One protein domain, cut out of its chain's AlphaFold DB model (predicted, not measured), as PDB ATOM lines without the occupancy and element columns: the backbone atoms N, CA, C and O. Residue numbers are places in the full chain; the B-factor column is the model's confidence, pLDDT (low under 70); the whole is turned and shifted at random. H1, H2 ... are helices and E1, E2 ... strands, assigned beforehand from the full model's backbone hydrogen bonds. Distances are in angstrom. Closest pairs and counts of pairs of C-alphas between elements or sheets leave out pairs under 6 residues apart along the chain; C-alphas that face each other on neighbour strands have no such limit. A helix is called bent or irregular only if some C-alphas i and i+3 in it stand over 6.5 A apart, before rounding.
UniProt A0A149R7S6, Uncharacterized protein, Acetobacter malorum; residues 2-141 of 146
ATOM      1  N   HIS A   2     106.563 143.136 259.210       86.50
ATOM      2  CA  HIS A   2     106.542 143.851 260.493       86.50
ATOM      3  C   HIS A   2     107.842 143.744 261.305       86.50
ATOM      4  O   HIS A   2     108.443 144.767 261.607       86.50
ATOM      5  N   GLU A   3     108.371 142.535 261.519       93.31
ATOM      6  CA  GLU A   3     109.622 142.344 262.274       93.31
ATOM      7  C   GLU A   3     110.825 143.138 261.741       93.31
ATOM      8  O   GLU A   3     111.700 143.529 262.506       93.31
ATOM      9  N   LYS A   4     110.920 143.357 260.420       95.06
ATOM     10  CA  LYS A   4     112.035 144.126 259.844       95.06
ATOM     11  C   LYS A   4     111.898 145.615 260.164       95.06
ATOM     12  O   LYS A   4     112.913 146.262 260.399       95.06
ATOM     13  N   LEU A   5     110.669 146.137 260.172       94.50
ATOM     14  CA  LEU A   5     110.384 147.525 260.541       94.50
ATOM     15  C   LEU A   5     110.611 147.746 262.037       94.50
ATOM     16  O   LEU A   5     111.302 148.689 262.395       94.50
ATOM     17  N   ILE A   6     110.141 146.822 262.880       97.12
ATOM     18  CA  ILE A   6     110.368 146.856 264.333       97.12
ATOM     19  C   ILE A   6     111.869 146.848 264.638       97.12
ATOM     20  O   ILE A   6     112.357 147.699 265.372       97.12
ATOM     21  N   ARG A   7     112.646 145.956 264.007       97.75
ATOM     22  CA  ARG A   7     114.111 145.945 264.170       97.75
ATOM     23  C   ARG A   7     114.753 147.261 263.731       97.75
ATOM     24  O   ARG A   7     115.618 147.768 264.432       97.75
ATOM     25  N   LYS A   8     114.354 147.823 262.584       97.56
ATOM     26  CA  LYS A   8     114.879 149.117 262.119       97.56
ATOM     27  C   LYS A   8     114.535 150.260 263.075       97.56
ATOM     28  O   LYS A   8     115.393 151.101 263.313       97.56
ATOM     29  N   TRP A   9     113.324 150.262 263.628       97.94
ATOM     30  CA  TRP A   9     112.891 151.212 264.648       97.94
ATOM     31  C   TRP A   9     113.739 151.090 265.913       97.94
ATOM     32  O   TRP A   9     114.407 152.047 266.296       97.94
ATOM     33  N   ASN A  10     113.787 149.899 266.512       98.38
ATOM     34  CA  ASN A  10     114.459 149.659 267.793       98.38
ATOM     35  C   ASN A  10     115.992 149.757 267.703       98.38
ATOM     36  O   ASN A  10     116.656 149.939 268.717       98.38
ATOM     37  N   ASN A  11     116.571 149.679 266.500       97.94
ATOM     38  CA  ASN A  11     117.991 149.977 266.279       97.94
ATOM     39  C   ASN A  11     118.320 151.475 266.393       97.94
ATOM     40  O   ASN A  11     119.490 151.821 266.552       97.94
ATOM     41  N   VAL A  12     117.326 152.354 266.247       97.88
ATOM     42  CA  VAL A  12     117.494 153.814 266.318       97.88
ATOM     43  C   VAL A  12     116.945 154.357 267.632       97.88
ATOM     44  O   VAL A  12     117.599 155.182 268.260       97.88
ATOM     45  N   VAL A  13     115.773 153.880 268.047       98.50
ATOM     46  CA  VAL A  13     115.017 154.407 269.185       98.50
ATOM     47  C   VAL A  13     115.311 153.595 270.443       98.50
ATOM     48  O   VAL A  13     115.120 152.375 270.469       98.50
ATOM     49  N   GLN A  14     115.769 154.275 271.490       98.31
ATOM     50  CA  GLN A  14     115.931 153.740 272.840       98.31
ATOM     51  C   GLN A  14     114.642 153.906 273.655       98.31
ATOM     52  O   GLN A  14     113.741 154.652 273.281       98.31
ATOM     53  N   ASN A  15     114.540 153.203 274.784       97.75
ATOM     54  CA  ASN A  15     113.305 153.166 275.578       97.75
ATOM     55  C   ASN A  15     112.856 154.538 276.100       97.75
ATOM     56  O   ASN A  15     111.655 154.782 276.157       97.75
ATOM     57  N   ASP A  16     113.805 155.416 276.426       97.88
ATOM     58  CA  ASP A  16     113.532 156.748 276.984       97.88
ATOM     59  C   ASP A  16     113.500 157.854 275.908       97.88
ATOM     60  O   ASP A  16     113.306 159.031 276.220       97.88
ATOM     61  N   ASP A  17     113.690 157.504 274.631       98.19
ATOM     62  CA  ASP A  17     113.633 158.472 273.537       98.19
ATOM     63  C   ASP A  17     112.190 158.912 273.274       98.19
ATOM     64  O   ASP A  17     111.253 158.117 273.322       98.19
ATOM     65  N   HIS A  18     112.006 160.176 272.899       97.69
ATOM     66  CA  HIS A  18     110.716 160.679 272.433       97.69
ATOM     67  C   HIS A  18     110.623 160.584 270.912       97.69
ATOM     68  O   HIS A  18     111.472 161.115 270.193       97.69
ATOM     69  N   VAL A  19     109.554 159.965 270.412       98.31
ATOM     70  CA  VAL A  19     109.308 159.828 268.973       98.31
ATOM     71  C   VAL A  19     108.060 160.592 268.585       98.31
ATOM     72  O   VAL A  19     107.001 160.404 269.173       98.31
ATOM     73  N   ILE A  20     108.165 161.421 267.552       98.12
ATOM     74  CA  ILE A  20     107.019 162.101 266.952       98.12
ATOM     75  C   ILE A  20     106.608 161.315 265.707       98.12
ATOM     76  O   ILE A  20     107.307 161.344 264.694       98.12
ATOM     77  N   HIS A  21     105.486 160.599 265.776       98.19
ATOM     78  CA  HIS A  21     104.938 159.851 264.649       98.19
ATOM     79  C   HIS A  21     103.965 160.721 263.850       98.19
ATOM     80  O   HIS A  21     102.945 161.169 264.376       98.19
ATOM     81  N   VAL A  22     104.252 160.945 262.568       97.88
ATOM     82  CA  VAL A  22     103.517 161.897 261.717       97.88
ATOM     83  C   VAL A  22     102.409 161.195 260.918       97.88
ATOM     84  O   VAL A  22     102.328 161.258 259.692       97.88
ATOM     85  N   GLY A  23     101.539 160.523 261.667       96.69
ATOM     86  CA  GLY A  23     100.289 159.931 261.197       96.69
ATOM     87  C   GLY A  23     100.422 158.565 260.541       96.69
ATOM     88  O   GLY A  23     101.522 158.127 260.227       96.69
ATOM     89  N   ASP A  24      99.284 157.899 260.373       96.44
ATOM     90  CA  ASP A  24      99.132 156.534 259.868       96.44
ATOM     91  C   ASP A  24     100.000 155.522 260.632       96.44
ATOM     92  O   ASP A  24     100.688 154.682 260.050       96.44
ATOM     93  N   LEU A  25      99.969 155.610 261.967       95.81
ATOM     94  CA  LEU A  25     100.717 154.710 262.848       95.81
ATOM     95  C   LEU A  25     100.223 153.267 262.717       95.81
ATOM     96  O   LEU A  25     101.022 152.330 262.738       95.81
ATOM     97  N   ILE A  26      98.907 153.088 262.589       91.25
ATOM     98  CA  ILE A  26      98.290 151.773 262.440       91.25
ATOM     99  C   ILE A  26      97.242 151.768 261.343       91.25
ATOM    100  O   ILE A  26      96.375 152.636 261.261       91.25
ATOM    101  N   LEU A  27      97.261 150.687 260.565       88.94
ATOM    102  CA  LEU A  27      96.172 150.324 259.677       88.94
ATOM    103  C   LEU A  27      95.321 149.236 260.344       88.94
ATOM    104  O   LEU A  27      95.751 148.092 260.476       88.94
ATOM    105  N   GLY A  28      94.105 149.594 260.759       90.00
ATOM    106  CA  GLY A  28      93.158 148.680 261.404       90.00
ATOM    107  C   GLY A  28      92.951 148.957 262.896       90.00
ATOM    108  O   GLY A  28      93.077 150.087 263.367       90.00
ATOM    109  N   SER A  29      92.546 147.923 263.640       90.31
ATOM    110  CA  SER A  29      92.124 148.030 265.049       90.31
ATOM    111  C   SER A  29      93.011 147.263 266.035       90.31
ATOM    112  O   SER A  29      92.832 147.381 267.257       90.31
ATOM    113  N   ASP A  30      93.953 146.465 265.536       94.12
ATOM    114  CA  ASP A  30      94.933 145.782 266.370       94.12
ATOM    115  C   ASP A  30      96.126 146.701 266.637       94.12
ATOM    116  O   ASP A  30      96.803 147.135 265.712       94.12
ATOM    117  N   VAL A  31      96.349 146.997 267.917       96.88
ATOM    118  CA  VAL A  31      97.420 147.876 268.404       96.88
ATOM    119  C   VAL A  31      98.515 147.118 269.139       96.88
ATOM    120  O   VAL A  31      99.459 147.738 269.612       96.88
ATOM    121  N   SER A  32      98.396 145.792 269.256       96.56
ATOM    122  CA  SER A  32      99.323 144.955 270.028       96.56
ATOM    123  C   SER A  32     100.770 145.082 269.557       96.56
ATOM    124  O   SER A  32     101.670 145.143 270.387       96.56
ATOM    125  N   ILE A  33     100.976 145.236 268.248       95.69
ATOM    126  CA  ILE A  33     102.296 145.430 267.640       95.69
ATOM    127  C   ILE A  33     103.042 146.668 268.164       95.69
ATOM    128  O   ILE A  33     104.269 146.696 268.147       95.69
ATOM    129  N   LEU A  34     102.331 147.690 268.656       97.25
ATOM    130  CA  LEU A  34     102.976 148.887 269.201       97.25
ATOM    131  C   LEU A  34     103.728 148.602 270.505       97.25
ATOM    132  O   LEU A  34     104.651 149.338 270.829       97.25
ATOM    133  N   ALA A  35     103.383 147.526 271.220       97.56
ATOM    134  CA  ALA A  35     104.105 147.099 272.417       97.56
ATOM    135  C   ALA A  35     105.558 146.682 272.126       97.56
ATOM    136  O   ALA A  35     106.365 146.582 273.046       97.56
ATOM    137  N   GLU A  36     105.886 146.407 270.861       97.75
ATOM    138  CA  GLU A  36     107.229 146.011 270.431       97.75
ATOM    139  C   GLU A  36     108.114 147.205 270.042       97.75
ATOM    140  O   GLU A  36     109.290 147.008 269.729       97.75
ATOM    141  N   LEU A  37     107.571 148.427 270.014       98.19
ATOM    142  CA  LEU A  37     108.303 149.627 269.618       98.19
ATOM    143  C   LEU A  37     108.897 150.326 270.843       98.19
ATOM    144  O   LEU A  37     108.187 150.646 271.793       98.19
ATOM    145  N   ASN A  38     110.196 150.610 270.791       98.62
ATOM    146  CA  ASN A  38     110.860 151.420 271.809       98.62
ATOM    147  C   ASN A  38     110.402 152.889 271.744       98.62
ATOM    148  O   ASN A  38     110.063 153.396 270.669       98.62
ATOM    149  N   GLY A  39     110.507 153.583 272.880       98.44
ATOM    150  CA  GLY A  39     110.354 155.033 272.998       98.44
ATOM    151  C   GLY A  39     108.966 155.506 273.438       98.44
ATOM    152  O   GLY A  39     107.972 154.781 273.420       98.44
ATOM    153  N   HIS A  40     108.892 156.779 273.807       98.44
ATOM    154  CA  HIS A  40     107.660 157.500 274.108       98.44
ATOM    155  C   HIS A  40     107.066 158.080 272.819       98.44
ATOM    156  O   HIS A  40     107.497 159.123 272.323       98.44
ATOM    157  N   ILE A  41     106.075 157.385 272.255       98.62
ATOM    158  CA  ILE A  41     105.506 157.722 270.943       98.62
ATOM    159  C   ILE A  41     104.405 158.784 271.079       98.62
ATOM    160  O   ILE A  41     103.341 158.532 271.642       98.62
ATOM    161  N   HIS A  42     104.631 159.963 270.512       98.31
ATOM    162  CA  HIS A  42     103.670 161.055 270.372       98.31
ATOM    163  C   HIS A  42     103.103 161.062 268.952       98.31
ATOM    164  O   HIS A  42     103.853 161.198 267.985       98.31
ATOM    165  N   VAL A  43     101.787 160.921 268.802       98.44
ATOM    166  CA  VAL A  43     101.154 160.746 267.488       98.44
ATOM    167  C   VAL A  43     100.502 162.041 267.008       98.44
ATOM    168  O   VAL A  43      99.582 162.552 267.649       98.44
ATOM    169  N   CYS A  44     100.933 162.527 265.842       98.12
ATOM    170  CA  CYS A  44     100.206 163.499 265.028       98.12
ATOM    171  C   CYS A  44      99.329 162.749 264.014       98.12
ATOM    172  O   CYS A  44      99.841 162.313 262.992       98.12
ATOM    173  N   THR A  45      98.038 162.559 264.299       97.75
ATOM    174  CA  THR A  45      97.161 161.598 263.598       97.75
ATOM    175  C   THR A  45      97.087 161.795 262.084       97.75
ATOM    176  O   THR A  45      96.883 162.918 261.611       97.75
ATOM    177  N   GLY A  46      97.158 160.685 261.347       96.94
ATOM    178  CA  GLY A  46      96.836 160.589 259.923       96.94
ATOM    179  C   GLY A  46      95.395 160.152 259.669       96.94
ATOM    180  O   GLY A  46      94.595 160.020 260.597       96.94
ATOM    181  N   ASN A  47      95.036 159.937 258.404       95.50
ATOM    182  CA  ASN A  47      93.664 159.562 258.041       95.50
ATOM    183  C   ASN A  47      93.309 158.113 258.385       95.50
ATOM    184  O   ASN A  47      92.121 157.785 258.435       95.50
ATOM    185  N   HIS A  48      94.295 157.250 258.630       95.06
ATOM    186  CA  HIS A  48      94.053 155.880 259.082       95.06
ATOM    187  C   HIS A  48      94.004 155.746 260.614       95.06
ATOM    188  O   HIS A  48      93.484 154.752 261.130       95.06
ATOM    189  N   ASP A  49      94.430 156.775 261.351       95.81
ATOM    190  CA  ASP A  49      94.452 156.793 262.815       95.81
ATOM    191  C   ASP A  49      93.080 157.160 263.401       95.81
ATOM    192  O   ASP A  49      92.829 158.280 263.852       95.81
ATOM    193  N   THR A  50      92.152 156.202 263.414       95.81
ATOM    194  CA  THR A  50      90.815 156.449 263.974       95.81
ATOM    195  C   THR A  50      90.866 156.768 265.473       95.81
ATOM    196  O   THR A  50      91.690 156.230 266.218       95.81
ATOM    197  N   HIS A  51      89.906 157.565 265.953       95.25
ATOM    198  CA  HIS A  51      89.790 157.906 267.376       95.25
ATOM    199  C   HIS A  51      89.702 156.664 268.280       95.25
ATOM    200  O   HIS A  51      90.293 156.625 269.358       95.25
ATOM    201  N   SER A  52      88.995 155.620 267.830       96.38
ATOM    202  CA  SER A  52      88.880 154.351 268.560       96.38
ATOM    203  C   SER A  52      90.238 153.653 268.695       96.38
ATOM    204  O   SER A  52      90.638 153.284 269.802       96.38
ATOM    205  N   THR A  53      90.978 153.536 267.588       96.81
ATOM    206  CA  THR A  53      92.303 152.903 267.560       96.81
ATOM    207  C   THR A  53      93.310 153.671 268.419       96.81
ATOM    208  O   THR A  53      93.995 153.064 269.241       96.81
ATOM    209  N   MET A  54      93.358 155.001 268.305       97.81
ATOM    210  CA  MET A  54      94.287 155.827 269.087       97.81
ATOM    211  C   MET A  54      93.975 155.794 270.588       97.81
ATOM    212  O   MET A  54      94.882 155.642 271.403       97.81
ATOM    213  N   ASN A  55      92.695 155.829 270.974       97.50
ATOM    214  CA  ASN A  55      92.305 155.668 272.378       97.50
ATOM    215  C   ASN A  55      92.668 154.287 272.932       97.50
ATOM    216  O   ASN A  55      93.034 154.170 274.102       97.50
ATOM    217  N   LYS A  56      92.556 153.236 272.113       97.88
ATOM    218  CA  LYS A  56      92.974 151.883 272.498       97.88
ATOM    219  C   LYS A  56      94.483 151.833 272.755       97.88
ATOM    220  O   LYS A  56      94.886 151.292 273.779       97.88
ATOM    221  N   ALA A  57      95.289 152.434 271.877       98.19
ATOM    222  CA  ALA A  57      96.742 152.516 272.038       98.19
ATOM    223  C   ALA A  57      97.153 153.329 273.282       98.19
ATOM    224  O   ALA A  57      97.999 152.873 274.050       98.19
ATOM    225  N   LEU A  58      96.506 154.477 273.532       98.12
ATOM    226  CA  LEU A  58      96.733 155.294 274.734       98.12
ATOM    227  C   LEU A  58      96.446 154.516 276.020       98.12
ATOM    228  O   LEU A  58      97.272 154.485 276.926       98.12
ATOM    229  N   ARG A  59      95.280 153.862 276.109       98.19
ATOM    230  CA  ARG A  59      94.885 153.099 277.306       98.19
ATOM    231  C   ARG A  59      95.792 151.905 277.576       98.19
ATOM    232  O   ARG A  59      95.948 151.527 278.731       98.19
ATOM    233  N   ALA A  60      96.357 151.313 276.526       97.88
ATOM    234  CA  ALA A  60      97.328 150.232 276.644       97.88
ATOM    235  C   ALA A  60      98.734 150.721 277.044       97.88
ATOM    236  O   ALA A  60      99.588 149.898 277.355       97.88
ATOM    237  N   GLY A  61      98.980 152.037 277.043       98.00
ATOM    238  CA  GLY A  61     100.291 152.620 277.335       98.00
ATOM    239  C   GLY A  61     101.293 152.514 276.184       98.00
ATOM    240  O   GLY A  61     102.481 152.710 276.406       98.00
ATOM    241  N   TYR A  62     100.841 152.205 274.964       98.38
ATOM    242  CA  TYR A  62     101.726 152.030 273.803       98.38
ATOM    243  C   TYR A  62     102.100 153.348 273.118       98.38
ATOM    244  O   TYR A  62     103.065 153.404 272.364       98.38
ATOM    245  N   ILE A  63     101.325 154.409 273.356       98.56
ATOM    246  CA  ILE A  63     101.626 155.769 272.900       98.56
ATOM    247  C   ILE A  63     101.467 156.746 274.067       98.56
ATOM    248  O   ILE A  63     100.635 156.539 274.951       98.56
ATOM    249  N   ALA A  64     102.265 157.811 274.063       98.44
ATOM    250  CA  ALA A  64     102.337 158.815 275.119       98.44
ATOM    251  C   ALA A  64     101.327 159.960 274.930       98.44
ATOM    252  O   ALA A  64     100.790 160.477 275.908       98.44
ATOM    253  N   SER A  65     101.052 160.372 273.688       98.31
ATOM    254  CA  SER A  65     100.027 161.381 273.387       98.31
ATOM    255  C   SER A  65      99.471 161.244 271.971       98.31
ATOM    256  O   SER A  65     100.074 160.604 271.109       98.31
ATOM    257  N   VAL A  66      98.313 161.867 271.735       98.00
ATOM    258  CA  VAL A  66      97.682 161.954 270.415       98.00
ATOM    259  C   VAL A  66      97.113 163.351 270.184       98.00
ATOM    260  O   VAL A  66      96.474 163.929 271.064       98.00
ATOM    261  N   GLN A  67      97.328 163.885 268.990       97.38
ATOM    262  CA  GLN A  67      96.823 165.179 268.532       97.38
ATOM    263  C   GLN A  67      96.807 165.203 267.001       97.38
ATOM    264  O   GLN A  67      97.487 164.408 266.370       97.38
ATOM    265  N   SER A  68      96.051 166.099 266.371       96.31
ATOM    266  CA  SER A  68      96.078 166.244 264.904       96.31
ATOM    267  C   SER A  68      97.226 167.124 264.405       96.31
ATOM    268  O   SER A  68      97.600 167.069 263.236       96.31
ATOM    269  N   TYR A  69      97.784 167.942 265.297       97.75
ATOM    270  CA  TYR A  69      98.813 168.921 264.993       97.75
ATOM    271  C   TYR A  69      99.680 169.179 266.225       97.75
ATOM    272  O   TYR A  69      99.183 169.239 267.354       97.75
ATOM    273  N   MET A  70     100.976 169.383 266.011       97.44
ATOM    274  CA  MET A  70     101.914 169.765 267.059       97.44
ATOM    275  C   MET A  70     102.843 170.869 266.575       97.44
ATOM    276  O   MET A  70     103.362 170.800 265.468       97.44
ATOM    277  N   GLY A  71     103.083 171.868 267.420       97.12
ATOM    278  CA  GLY A  71     104.159 172.838 267.242       97.12
ATOM    279  C   GLY A  71     105.084 172.803 268.450       97.12
ATOM    280  O   GLY A  71     104.600 172.873 269.580       97.12
ATOM    281  N   CYS A  72     106.391 172.693 268.237       95.94
ATOM    282  CA  CYS A  72     107.365 172.721 269.325       95.94
ATOM    283  C   CYS A  72     108.718 173.288 268.885       95.94
ATOM    284  O   CYS A  72     109.107 173.227 267.718       95.94
ATOM    285  N   TYR A  73     109.438 173.855 269.852       96.19
ATOM    286  CA  TYR A  73     110.819 174.283 269.672       96.19
ATOM    287  C   TYR A  73     111.757 173.138 270.032       96.19
ATOM    288  O   TYR A  73     111.758 172.681 271.173       96.19
ATOM    289  N   ILE A  74     112.573 172.709 269.073       94.56
ATOM    290  CA  ILE A  74     113.577 171.662 269.266       94.56
ATOM    291  C   ILE A  74     114.919 172.200 268.785       94.56
ATOM    292  O   ILE A  74     115.027 172.710 267.667       94.56
ATOM    293  N   SER A  75     115.938 172.131 269.645       90.25
ATOM    294  CA  SER A  75     117.316 172.524 269.311       90.25
ATOM    295  C   SER A  75     117.412 173.922 268.671       90.25
ATOM    296  O   SER A  75     118.119 174.136 267.690       90.25
ATOM    297  N   GLY A  76     116.652 174.885 269.210       92.81
ATOM    298  CA  GLY A  76     116.642 176.283 268.758       92.81
ATOM    299  C   GLY A  76     115.825 176.566 267.492       92.81
ATOM    300  O   GLY A  76     115.837 177.697 267.007       92.81
ATOM    301  N   LYS A  77     115.090 175.583 266.957       95.44
ATOM    302  CA  LYS A  77     114.259 175.745 265.759       95.44
ATOM    303  C   LYS A  77     112.800 175.366 266.025       95.44
ATOM    304  O   LYS A  77     112.523 174.431 266.767       95.44
ATOM    305  N   MET A  78     111.873 176.113 265.426       97.75
ATOM    306  CA  MET A  78     110.442 175.805 265.474       97.75
ATOM    307  C   MET A  78     110.107 174.718 264.450       97.75
ATOM    308  O   MET A  78     110.410 174.876 263.264       97.75
ATOM    309  N   TYR A  79     109.441 173.662 264.907       98.44
ATOM    310  CA  TYR A  79     108.909 172.590 264.075       98.44
ATOM    311  C   TYR A  79     107.394 172.501 264.222       98.44
ATOM    312  O   TYR A  79     106.847 172.675 265.312       98.44
ATOM    313  N   HIS A  80     106.740 172.177 263.114       98.44
ATOM    314  CA  HIS A  80     105.322 171.881 263.032       98.44
ATOM    315  C   HIS A  80     105.132 170.490 262.443       98.44
ATOM    316  O   HIS A  80     105.709 170.179 261.407       98.44
ATOM    317  N   PHE A  81     104.328 169.661 263.100       98.38
ATOM    318  CA  PHE A  81     104.081 168.275 262.723       98.38
ATOM    319  C   PHE A  81     102.598 168.072 262.454       98.38
ATOM    320  O   PHE A  81     101.766 168.326 263.329       98.38
ATOM    321  N   GLN A  82     102.280 167.576 261.265       97.50
ATOM    322  CA  GLN A  82     100.932 167.172 260.868       97.50
ATOM    323  C   GLN A  82     101.017 166.180 259.715       97.50
ATOM    324  O   GLN A  82     101.951 166.234 258.927       97.50
ATOM    325  N   HIS A  83     100.045 165.286 259.587       97.62
ATOM    326  CA  HIS A  83     100.130 164.222 258.591       97.62
ATOM    327  C   HIS A  83     100.096 164.731 257.140       97.62
ATOM    328  O   HIS A  83     100.913 164.320 256.319       97.62
ATOM    329  N   PHE A  84      99.189 165.657 256.829       96.94
ATOM    330  CA  PHE A  84      99.034 166.195 255.478       96.94
ATOM    331  C   PHE A  84      99.983 167.370 255.220       96.94
ATOM    332  O   PHE A  84     100.163 168.209 256.108       96.94
ATOM    333  N   PRO A  85     100.559 167.498 254.013       94.69
ATOM    334  CA  PRO A  85     101.253 168.723 253.641       94.69
ATOM    335  C   PRO A  85     100.271 169.903 253.604       94.69
ATOM    336  O   PRO A  85      99.087 169.745 253.309       94.69
ATOM    337  N   THR A  86     100.776 171.098 253.892       95.00
ATOM    338  CA  THR A  86     100.049 172.362 253.749       95.00
ATOM    339  C   THR A  86     100.997 173.408 253.196       95.00
ATOM    340  O   THR A  86     102.200 173.359 253.460       95.00
ATOM    341  N   ASP A  87     100.448 174.378 252.480       93.88
ATOM    342  CA  ASP A  87     101.226 175.519 252.022       93.88
ATOM    343  C   ASP A  87     101.440 176.541 253.139       93.88
ATOM    344  O   ASP A  87     102.397 177.295 253.073       93.88
ATOM    345  N   GLU A  88     100.622 176.564 254.192       95.31
ATOM    346  CA  GLU A  88     100.702 177.585 255.244       95.31
ATOM    347  C   GLU A  88     100.715 176.982 256.650       95.31
ATOM    348  O   GLU A  88      99.898 176.123 256.988       95.31
ATOM    349  N   TRP A  89     101.644 177.462 257.482       97.56
ATOM    350  CA  TRP A  89     101.792 177.085 258.889       97.56
ATOM    351  C   TRP A  89     102.380 178.244 259.713       97.56
ATOM    352  O   TRP A  89     103.022 179.149 259.160       97.56
ATOM    353  N   PRO A  90     102.186 178.256 261.046       97.75
ATOM    354  CA  PRO A  90     102.700 179.318 261.901       97.75
ATOM    355  C   PRO A  90     104.207 179.520 261.743       97.75
ATOM    356  O   PRO A  90     104.980 178.574 261.654       97.75
ATOM    357  N   TYR A  91     104.636 180.781 261.715       97.19
ATOM    358  CA  TYR A  91     106.052 181.154 261.635       97.19
ATOM    359  C   TYR A  91     106.823 180.612 260.412       97.19
ATOM    360  O   TYR A  91     108.052 180.698 260.401       97.19
ATOM    361  N   LYS A  92     106.139 180.160 259.350       96.06
ATOM    362  CA  LYS A  92     106.746 179.787 258.057       96.06
ATOM    363  C   LYS A  92     107.731 180.848 257.553       96.06
ATOM    364  O   LYS A  92     108.902 180.557 257.332       96.06
ATOM    365  N   ASN A  93     107.300 182.112 257.512       94.56
ATOM    366  CA  ASN A  93     108.127 183.253 257.080       94.56
ATOM    367  C   ASN A  93     109.282 183.598 258.043       94.56
ATOM    368  O   ASN A  93     110.083 184.481 257.753       94.56
ATOM    369  N   LYS A  94     109.364 182.932 259.202       95.56
ATOM    370  CA  LYS A  94     110.467 183.043 260.167       95.56
ATOM    371  C   LYS A  94     111.339 181.778 260.203       95.56
ATOM    372  O   LYS A  94     112.124 181.614 261.133       95.56
ATOM    373  N   GLY A  95     111.201 180.886 259.218       95.44
ATOM    374  CA  GLY A  95     112.026 179.682 259.072       95.44
ATOM    375  C   GLY A  95     111.576 178.480 259.908       95.44
ATOM    376  O   GLY A  95     112.386 177.578 260.149       95.44
ATOM    377  N   ALA A  96     110.320 178.463 260.374       97.75
ATOM    378  CA  ALA A  96     109.740 177.276 260.999       97.75
ATOM    379  C   ALA A  96     109.601 176.144 259.974       97.75
ATOM    380  O   ALA A  96     109.168 176.389 258.847       97.75
ATOM    381  N   ILE A  97     109.941 174.918 260.373       98.31
ATOM    382  CA  ILE A  97     109.909 173.749 259.489       98.31
ATOM    383  C   ILE A  97     108.591 172.999 259.651       98.31
ATOM    384  O   ILE A  97     108.215 172.642 260.766       98.31
ATOM    385  N   LEU A  98     107.935 172.700 258.534       98.31
ATOM    386  CA  LEU A  98     106.857 171.725 258.458       98.31
ATOM    387  C   LEU A  98     107.432 170.318 258.248       98.31
ATOM    388  O   LEU A  98     108.217 170.062 257.337       98.31
ATOM    389  N   VAL A  99     107.009 169.389 259.089       98.06
ATOM    390  CA  VAL A  99     107.310 167.965 258.995       98.06
ATOM    391  C   VAL A  99     105.985 167.252 258.761       98.06
ATOM    392  O   VAL A  99     105.090 167.313 259.608       98.06
ATOM    393  N   HIS A 100     105.845 166.612 257.605       97.69
ATOM    394  CA  HIS A 100     104.610 165.942 257.209       97.69
ATOM    395  C   HIS A 100     104.842 164.507 256.739       97.69
ATOM    396  O   HIS A 100     105.976 164.053 256.646       97.69
ATOM    397  N   GLY A 101     103.757 163.787 256.469       95.56
ATOM    398  CA  GLY A 101     103.770 162.448 255.891       95.56
ATOM    399  C   GLY A 101     102.926 162.402 254.619       95.56
ATOM    400  O   GLY A 101     102.949 163.343 253.817       95.56
ATOM    401  N   HIS A 102     102.160 161.315 254.472       95.75
ATOM    402  CA  HIS A 102     101.129 161.069 253.451       95.75
ATOM    403  C   HIS A 102     101.613 160.940 251.994       95.75
ATOM    404  O   HIS A 102     100.996 160.252 251.180       95.75
ATOM    405  N   MET A 103     102.714 161.597 251.632       93.69
ATOM    406  CA  MET A 103     103.061 161.825 250.233       93.69
ATOM    407  C   MET A 103     103.839 160.692 249.573       93.69
ATOM    408  O   MET A 103     103.967 160.711 248.349       93.69
ATOM    409  N   HIS A 104     104.323 159.700 250.323       90.62
ATOM    410  CA  HIS A 104     105.057 158.551 249.779       90.62
ATOM    411  C   HIS A 104     106.226 158.964 248.873       90.62
ATOM    412  O   HIS A 104     106.391 158.442 247.765       90.62
ATOM    413  N   ASN A 105     106.986 159.988 249.291       87.56
ATOM    414  CA  ASN A 105     108.104 160.545 248.524       87.56
ATOM    415  C   ASN A 105     107.711 161.093 247.129       87.56
ATOM    416  O   ASN A 105     108.557 161.246 246.247       87.56
ATOM    417  N   ARG A 106     106.426 161.398 246.899       88.31
ATOM    418  CA  ARG A 106     105.949 162.027 245.650       88.31
ATOM    419  C   ARG A 106     106.138 163.538 245.648       88.31
ATOM    420  O   ARG A 106     106.126 164.142 244.580       88.31
ATOM    421  N   HIS A 107     106.308 164.141 246.822       86.75
ATOM    422  CA  HIS A 107     106.623 165.557 246.966       86.75
ATOM    423  C   HIS A 107     108.080 165.719 247.403       86.75
ATOM    424  O   HIS A 107     108.453 165.204 248.460       86.75
ATOM    425  N   PRO A 108     108.915 166.415 246.612       88.75
ATOM    426  CA  PRO A 108     110.256 166.750 247.055       88.75
ATOM    427  C   PRO A 108     110.184 167.720 248.243       88.75
ATOM    428  O   PRO A 108     109.222 168.490 248.351       88.75
ATOM    429  N   PRO A 109     111.199 167.729 249.122       94.62
ATOM    430  CA  PRO A 109     111.287 168.733 250.170       94.62
ATOM    431  C   PRO A 109     111.301 170.152 249.585       94.62
ATOM    432  O   PRO A 109     111.853 170.393 248.510       94.62
ATOM    433  N   THR A 110     110.709 171.101 250.305       93.75
ATOM    434  CA  THR A 110     110.832 172.534 249.999       93.75
ATOM    435  C   THR A 110     111.974 173.137 250.820       93.75
ATOM    436  O   THR A 110     112.755 172.412 251.431       93.75
ATOM    437  N   GLU A 111     112.094 174.465 250.864       93.38
ATOM    438  CA  GLU A 111     113.061 175.127 251.752       93.38
ATOM    439  C   GLU A 111     112.797 174.822 253.236       93.38
ATOM    440  O   GLU A 111     113.735 174.688 254.019       93.38
ATOM    441  N   ASN A 112     111.521 174.692 253.618       95.75
ATOM    442  CA  ASN A 112     111.086 174.590 255.014       95.75
ATOM    443  C   ASN A 112     110.023 173.497 255.238       95.75
ATOM    444  O   ASN A 112     109.342 173.529 256.256       95.75
ATOM    445  N   SER A 113     109.846 172.549 254.314       97.12
ATOM    446  CA  SER A 113     108.890 171.441 254.453       97.12
ATOM    447  C   SER A 113     109.500 170.126 253.992       97.12
ATOM    448  O   SER A 113     110.156 170.089 252.951       97.12
ATOM    449  N   ILE A 114     109.265 169.047 254.736       97.38
ATOM    450  CA  ILE A 114     109.779 167.715 254.407       97.38
ATOM    451  C   ILE A 114     108.757 166.610 254.699       97.38
ATOM    452  O   ILE A 114     108.098 166.621 255.740       97.38
ATOM    453  N   ASP A 115     108.691 165.632 253.793       97.06
ATOM    454  CA  ASP A 115     108.013 164.351 254.002       97.06
ATOM    455  C   ASP A 115     108.908 163.427 254.848       97.06
ATOM    456  O   ASP A 115     110.070 163.200 254.515       97.06
ATOM    457  N   VAL A 116     108.403 162.885 255.952       96.94
ATOM    458  CA  VAL A 116     109.108 161.900 256.792       96.94
ATOM    459  C   VAL A 116     108.505 160.504 256.693       96.94
ATOM    460  O   VAL A 116     108.784 159.650 257.536       96.94
ATOM    461  N   GLY A 117     107.719 160.249 255.642       96.00
ATOM    462  CA  GLY A 117     107.272 158.916 255.265       96.00
ATOM    463  C   GLY A 117     108.428 157.917 255.272       96.00
ATOM    464  O   GLY A 117     109.541 158.196 254.808       96.00
ATOM    465  N   VAL A 118     108.176 156.735 255.830       94.44
ATOM    466  CA  VAL A 118     109.187 155.682 256.022       94.44
ATOM    467  C   VAL A 118     109.836 155.225 254.710       94.44
ATOM    468  O   VAL A 118     110.962 154.739 254.708       94.44
ATOM    469  N   ASP A 119     109.143 155.393 253.593       94.06
ATOM    470  CA  ASP A 119     109.547 155.042 252.233       94.06
ATOM    471  C   ASP A 119     110.407 156.111 251.535       94.06
ATOM    472  O   ASP A 119     110.903 155.889 250.428       94.06
ATOM    473  N   THR A 120     110.650 157.249 252.184       95.56
ATOM    474  CA  THR A 120     111.564 158.274 251.670       95.56
ATOM    475  C   THR A 120     113.030 157.802 251.694       95.56
ATOM    476  O   THR A 120     113.438 157.043 252.583       95.56
ATOM    477  N   PRO A 121     113.889 158.282 250.767       93.94
ATOM    478  CA  PRO A 121     115.303 157.894 250.715       93.94
ATOM    479  C   PRO A 121     116.102 158.226 251.980       93.94
ATOM    480  O   PRO A 121     117.130 157.599 252.240       93.94
ATOM    481  N   TRP A 122     115.671 159.230 252.750       94.81
ATOM    482  CA  TRP A 122     116.348 159.660 253.974       94.81
ATOM    483  C   TRP A 122     115.861 158.942 255.233       94.81
ATOM    484  O   TRP A 122     116.675 158.768 256.143       94.81
ATOM    485  N   ALA A 123     114.595 158.510 255.289       94.81
ATOM    486  CA  ALA A 123     114.086 157.696 256.392       94.81
ATOM    487  C   ALA A 123     114.500 156.226 256.243       94.81
ATOM    488  O   ALA A 123     114.904 155.594 257.217       94.81
ATOM    489  N   ASN A 124     114.450 155.679 255.019       94.88
ATOM    490  CA  ASN A 124     114.831 154.294 254.713       94.88
ATOM    491  C   ASN A 124     114.262 153.278 255.730       94.88
ATOM    492  O   ASN A 124     114.954 152.380 256.232       94.88
ATOM    493  N   PHE A 125     112.971 153.413 256.010       95.25
ATOM    494  CA  PHE A 125     112.190 152.578 256.913       95.25
ATOM    495  C   PHE A 125     112.652 152.587 258.374       95.25
ATOM    496  O   PHE A 125     112.476 151.588 259.073       95.25
ATOM    497  N   ALA A 126     113.256 153.683 258.826       96.25
ATOM    498  CA  ALA A 126     113.604 153.916 260.220       96.25
ATOM    499  C   ALA A 126     113.232 155.354 260.635       96.25
ATOM    500  O   ALA A 126     113.204 156.247 259.781       96.25
ATOM    501  N   PRO A 127     112.973 155.599 261.933       97.38
ATOM    502  CA  PRO A 127     112.872 156.950 262.467       97.38
ATOM    503  C   PRO A 127     114.132 157.770 262.170       97.38
ATOM    504  O   PRO A 127     115.244 157.241 262.105       97.38
ATOM    505  N   ILE A 128     113.958 159.079 262.005       96.81
ATOM    506  CA  ILE A 128     115.059 160.020 261.803       96.81
ATOM    507  C   ILE A 128     115.165 160.962 262.997       96.81
ATOM    508  O   ILE A 128     114.158 161.423 263.527       96.81
ATOM    509  N   PHE A 129     116.395 161.294 263.385       96.38
ATOM    510  CA  PHE A 129     116.645 162.357 264.355       96.38
ATOM    511  C   PHE A 129     116.174 163.696 263.787       96.38
ATOM    512  O   PHE A 129     116.538 164.062 262.664       96.38
ATOM    513  N   VAL A 130     115.391 164.437 264.567       95.19
ATOM    514  CA  VAL A 130     114.825 165.731 264.160       95.19
ATOM    515  C   VAL A 130     115.922 166.748 263.821       95.19
ATOM    516  O   VAL A 130     115.792 167.515 262.870       95.19
ATOM    517  N   GLU A 131     117.073 166.664 264.485       93.31
ATOM    518  CA  GLU A 131     118.268 167.474 264.231       93.31
ATOM    519  C   GLU A 131     118.842 167.273 262.823       93.31
ATOM    520  O   GLU A 131     119.539 168.149 262.308       93.31
ATOM    521  N   ARG A 132     118.560 166.138 262.169       95.94
ATOM    522  CA  ARG A 132     119.009 165.891 260.791       95.94
ATOM    523  C   ARG A 132     118.155 166.625 259.764       95.94
ATOM    524  O   ARG A 132     118.655 166.878 258.666       95.94
ATOM    525  N   ILE A 133     116.917 166.992 260.094       96.81
ATOM    526  CA  ILE A 133     115.960 167.573 259.143       96.81
ATOM    527  C   ILE A 133     116.521 168.807 258.409       96.81
ATOM    528  O   ILE A 133     116.446 168.820 257.181       96.81
ATOM    529  N   PRO A 134     117.162 169.794 259.066       95.56
ATOM    530  CA  PRO A 134     117.757 170.933 258.361       95.56
ATOM    531  C   PRO A 134     118.777 170.535 257.282       95.56
ATOM    532  O   PRO A 134     118.771 171.093 256.186       95.56
ATOM    533  N   SER A 135     119.623 169.536 257.551       95.44
ATOM    534  CA  SER A 135     120.593 169.042 256.562       95.44
ATOM    535  C   SER A 135     119.933 168.259 255.422       95.44
ATOM    536  O   SER A 135     120.398 168.309 254.283       95.44
ATOM    537  N   LEU A 136     118.828 167.560 255.703       96.12
ATOM    538  CA  LEU A 136     118.033 166.880 254.682       96.12
ATOM    539  C   LEU A 136     117.357 167.891 253.754       96.12
ATOM    540  O   LEU A 136     117.449 167.733 252.540       96.12
ATOM    541  N   LEU A 137     116.771 168.959 254.303       95.69
ATOM    542  CA  LEU A 137     116.213 170.068 253.523       95.69
ATOM    543  C   LEU A 137     117.277 170.706 252.623       95.69
ATOM    544  O   LEU A 137     117.040 170.888 251.437       95.69
ATOM    545  N   GLN A 138     118.487 170.955 253.134       93.94
ATOM    546  CA  GLN A 138     119.580 171.497 252.319       93.94
ATOM    547  C   GLN A 138     120.002 170.553 251.179       93.94
ATOM    548  O   GLN A 138     120.352 171.003 250.089       93.94
ATOM    549  N   LYS A 139     120.012 169.241 251.432       94.44
ATOM    550  CA  LYS A 139     120.476 168.236 250.466       94.44
ATOM    551  C   LYS A 139     119.436 167.905 249.394       94.44
ATOM    552  O   LYS A 139     119.814 167.677 248.245       94.44
ATOM    553  N   TYR A 140     118.170 167.799 249.788       92.38
ATOM    554  CA  TYR A 140     117.076 167.288 248.956       92.38
ATOM    555  C   TYR A 140     116.069 168.365 248.538       92.38
ATOM    556  O   TYR A 140     115.260 168.107 247.651       92.38
ATOM    557  N   GLY A 141     116.110 169.541 249.163       90.00
ATOM    558  CA  GLY A 141     115.283 170.684 248.804       90.00
ATOM    559  C   GLY A 141     115.756 171.397 247.533       90.00
ATOM    560  O   GLY A 141     116.742 170.992 246.902       90.00
TER     561      GLY A 141
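This is residues 2 to 141 of the 146 residues of an uncharacterized protein of Acetobacter malorum (UniProt A0A149R7S6). Two small lobes meet end to end: one is a parallel sheet of three strands, E1, E2 and E3, grazed by H3, with H1 and H2 off the sheet; the other is a twisted sheet of four strands, E4 to E7, with H4 across one face. The printed part has 140 residues, with four named helices and seven named strands in the order H1 E1 H2 E2 H3 E3 E4 E5 E6 E7 H4; the class is mixed, helices and strands, with under half of the residues in named elements. The first sheet runs E1 E2 E3; the second runs E4 E5 E6 E7 and is mixed. The whole is compact, with a radius of gyration of the C-alphas of 14.5 A and spans of 40 by 29 by 28 A.

H1, residues 2 to 10, is close to but not clearly touching H2, residues 32 to 36; their closest C-alphas, of Ile 6 and Glu 36, are 6.9 A apart. E1, residues 18 to 21, is parallel to E2, residues 40 to 44, with N 19 and O 40 2.9 A apart. E2 is parallel to E3, residues 65 to 67, with N 43 and O 65 2.9 A apart. H3, residues 51 to 59, only grazes this sheet with residues 51 to 58; its closest C-alpha pair with E3, Leu 58 and Ser 65, is 7.1 A apart. E1, H2, E2 and E2, H3, E3 are strand-helix-strand units, two parallel neighbour strands with a helix between them in the chain, each with a right-handed crossover. E4, residues 70 to 74, and E5, residues 77 to 81, form an antiparallel hairpin, with N 72 and O 79 3.0 A apart. The closest C-alphas of E2 and E5, Cys 44 and Phe 81, are 6.6 A apart. E5 is parallel to E6, residues 97 to 100, with N 99 and O 80 2.8 A apart; E6 is parallel to E7, residues 113 to 115, with N 114 and O 98 3.0 A apart. H4, residues 130 to 140, is on one face of this sheet, making two layers, helix and sheet; it runs across the strands at 87 degrees to E6 on the local plane, at a height over the sheet of 8.8 A. Every O i to N i+4 pair is within hydrogen-bond range in H1 and H3, 5 of 7 in H4, and 0 of 1 in H2, where 2 of 2 O i to N i+3 pairs are.

H1 begins at C-alpha 2, (106.542, 143.851, 260.493), and spans 12.2 A, as does H3. E2 spans 13.2 A, E4 12.0 A and E5 13.0 A. H4 spans 15.4 A and ends at C-alpha 140, (117.076, 167.288, 248.956); it is irregular, but only just, with C-alphas 131 and 134 6.8 A apart.

The two C-alphas farthest apart, of Ser 32 and Asn 93, are 41.4 A apart. The links E5 to E6, E6 to E7 and E7 to H4 are long. The printed part has no cut, its mean pLDDT is 96.0, and no printed residue is under 70.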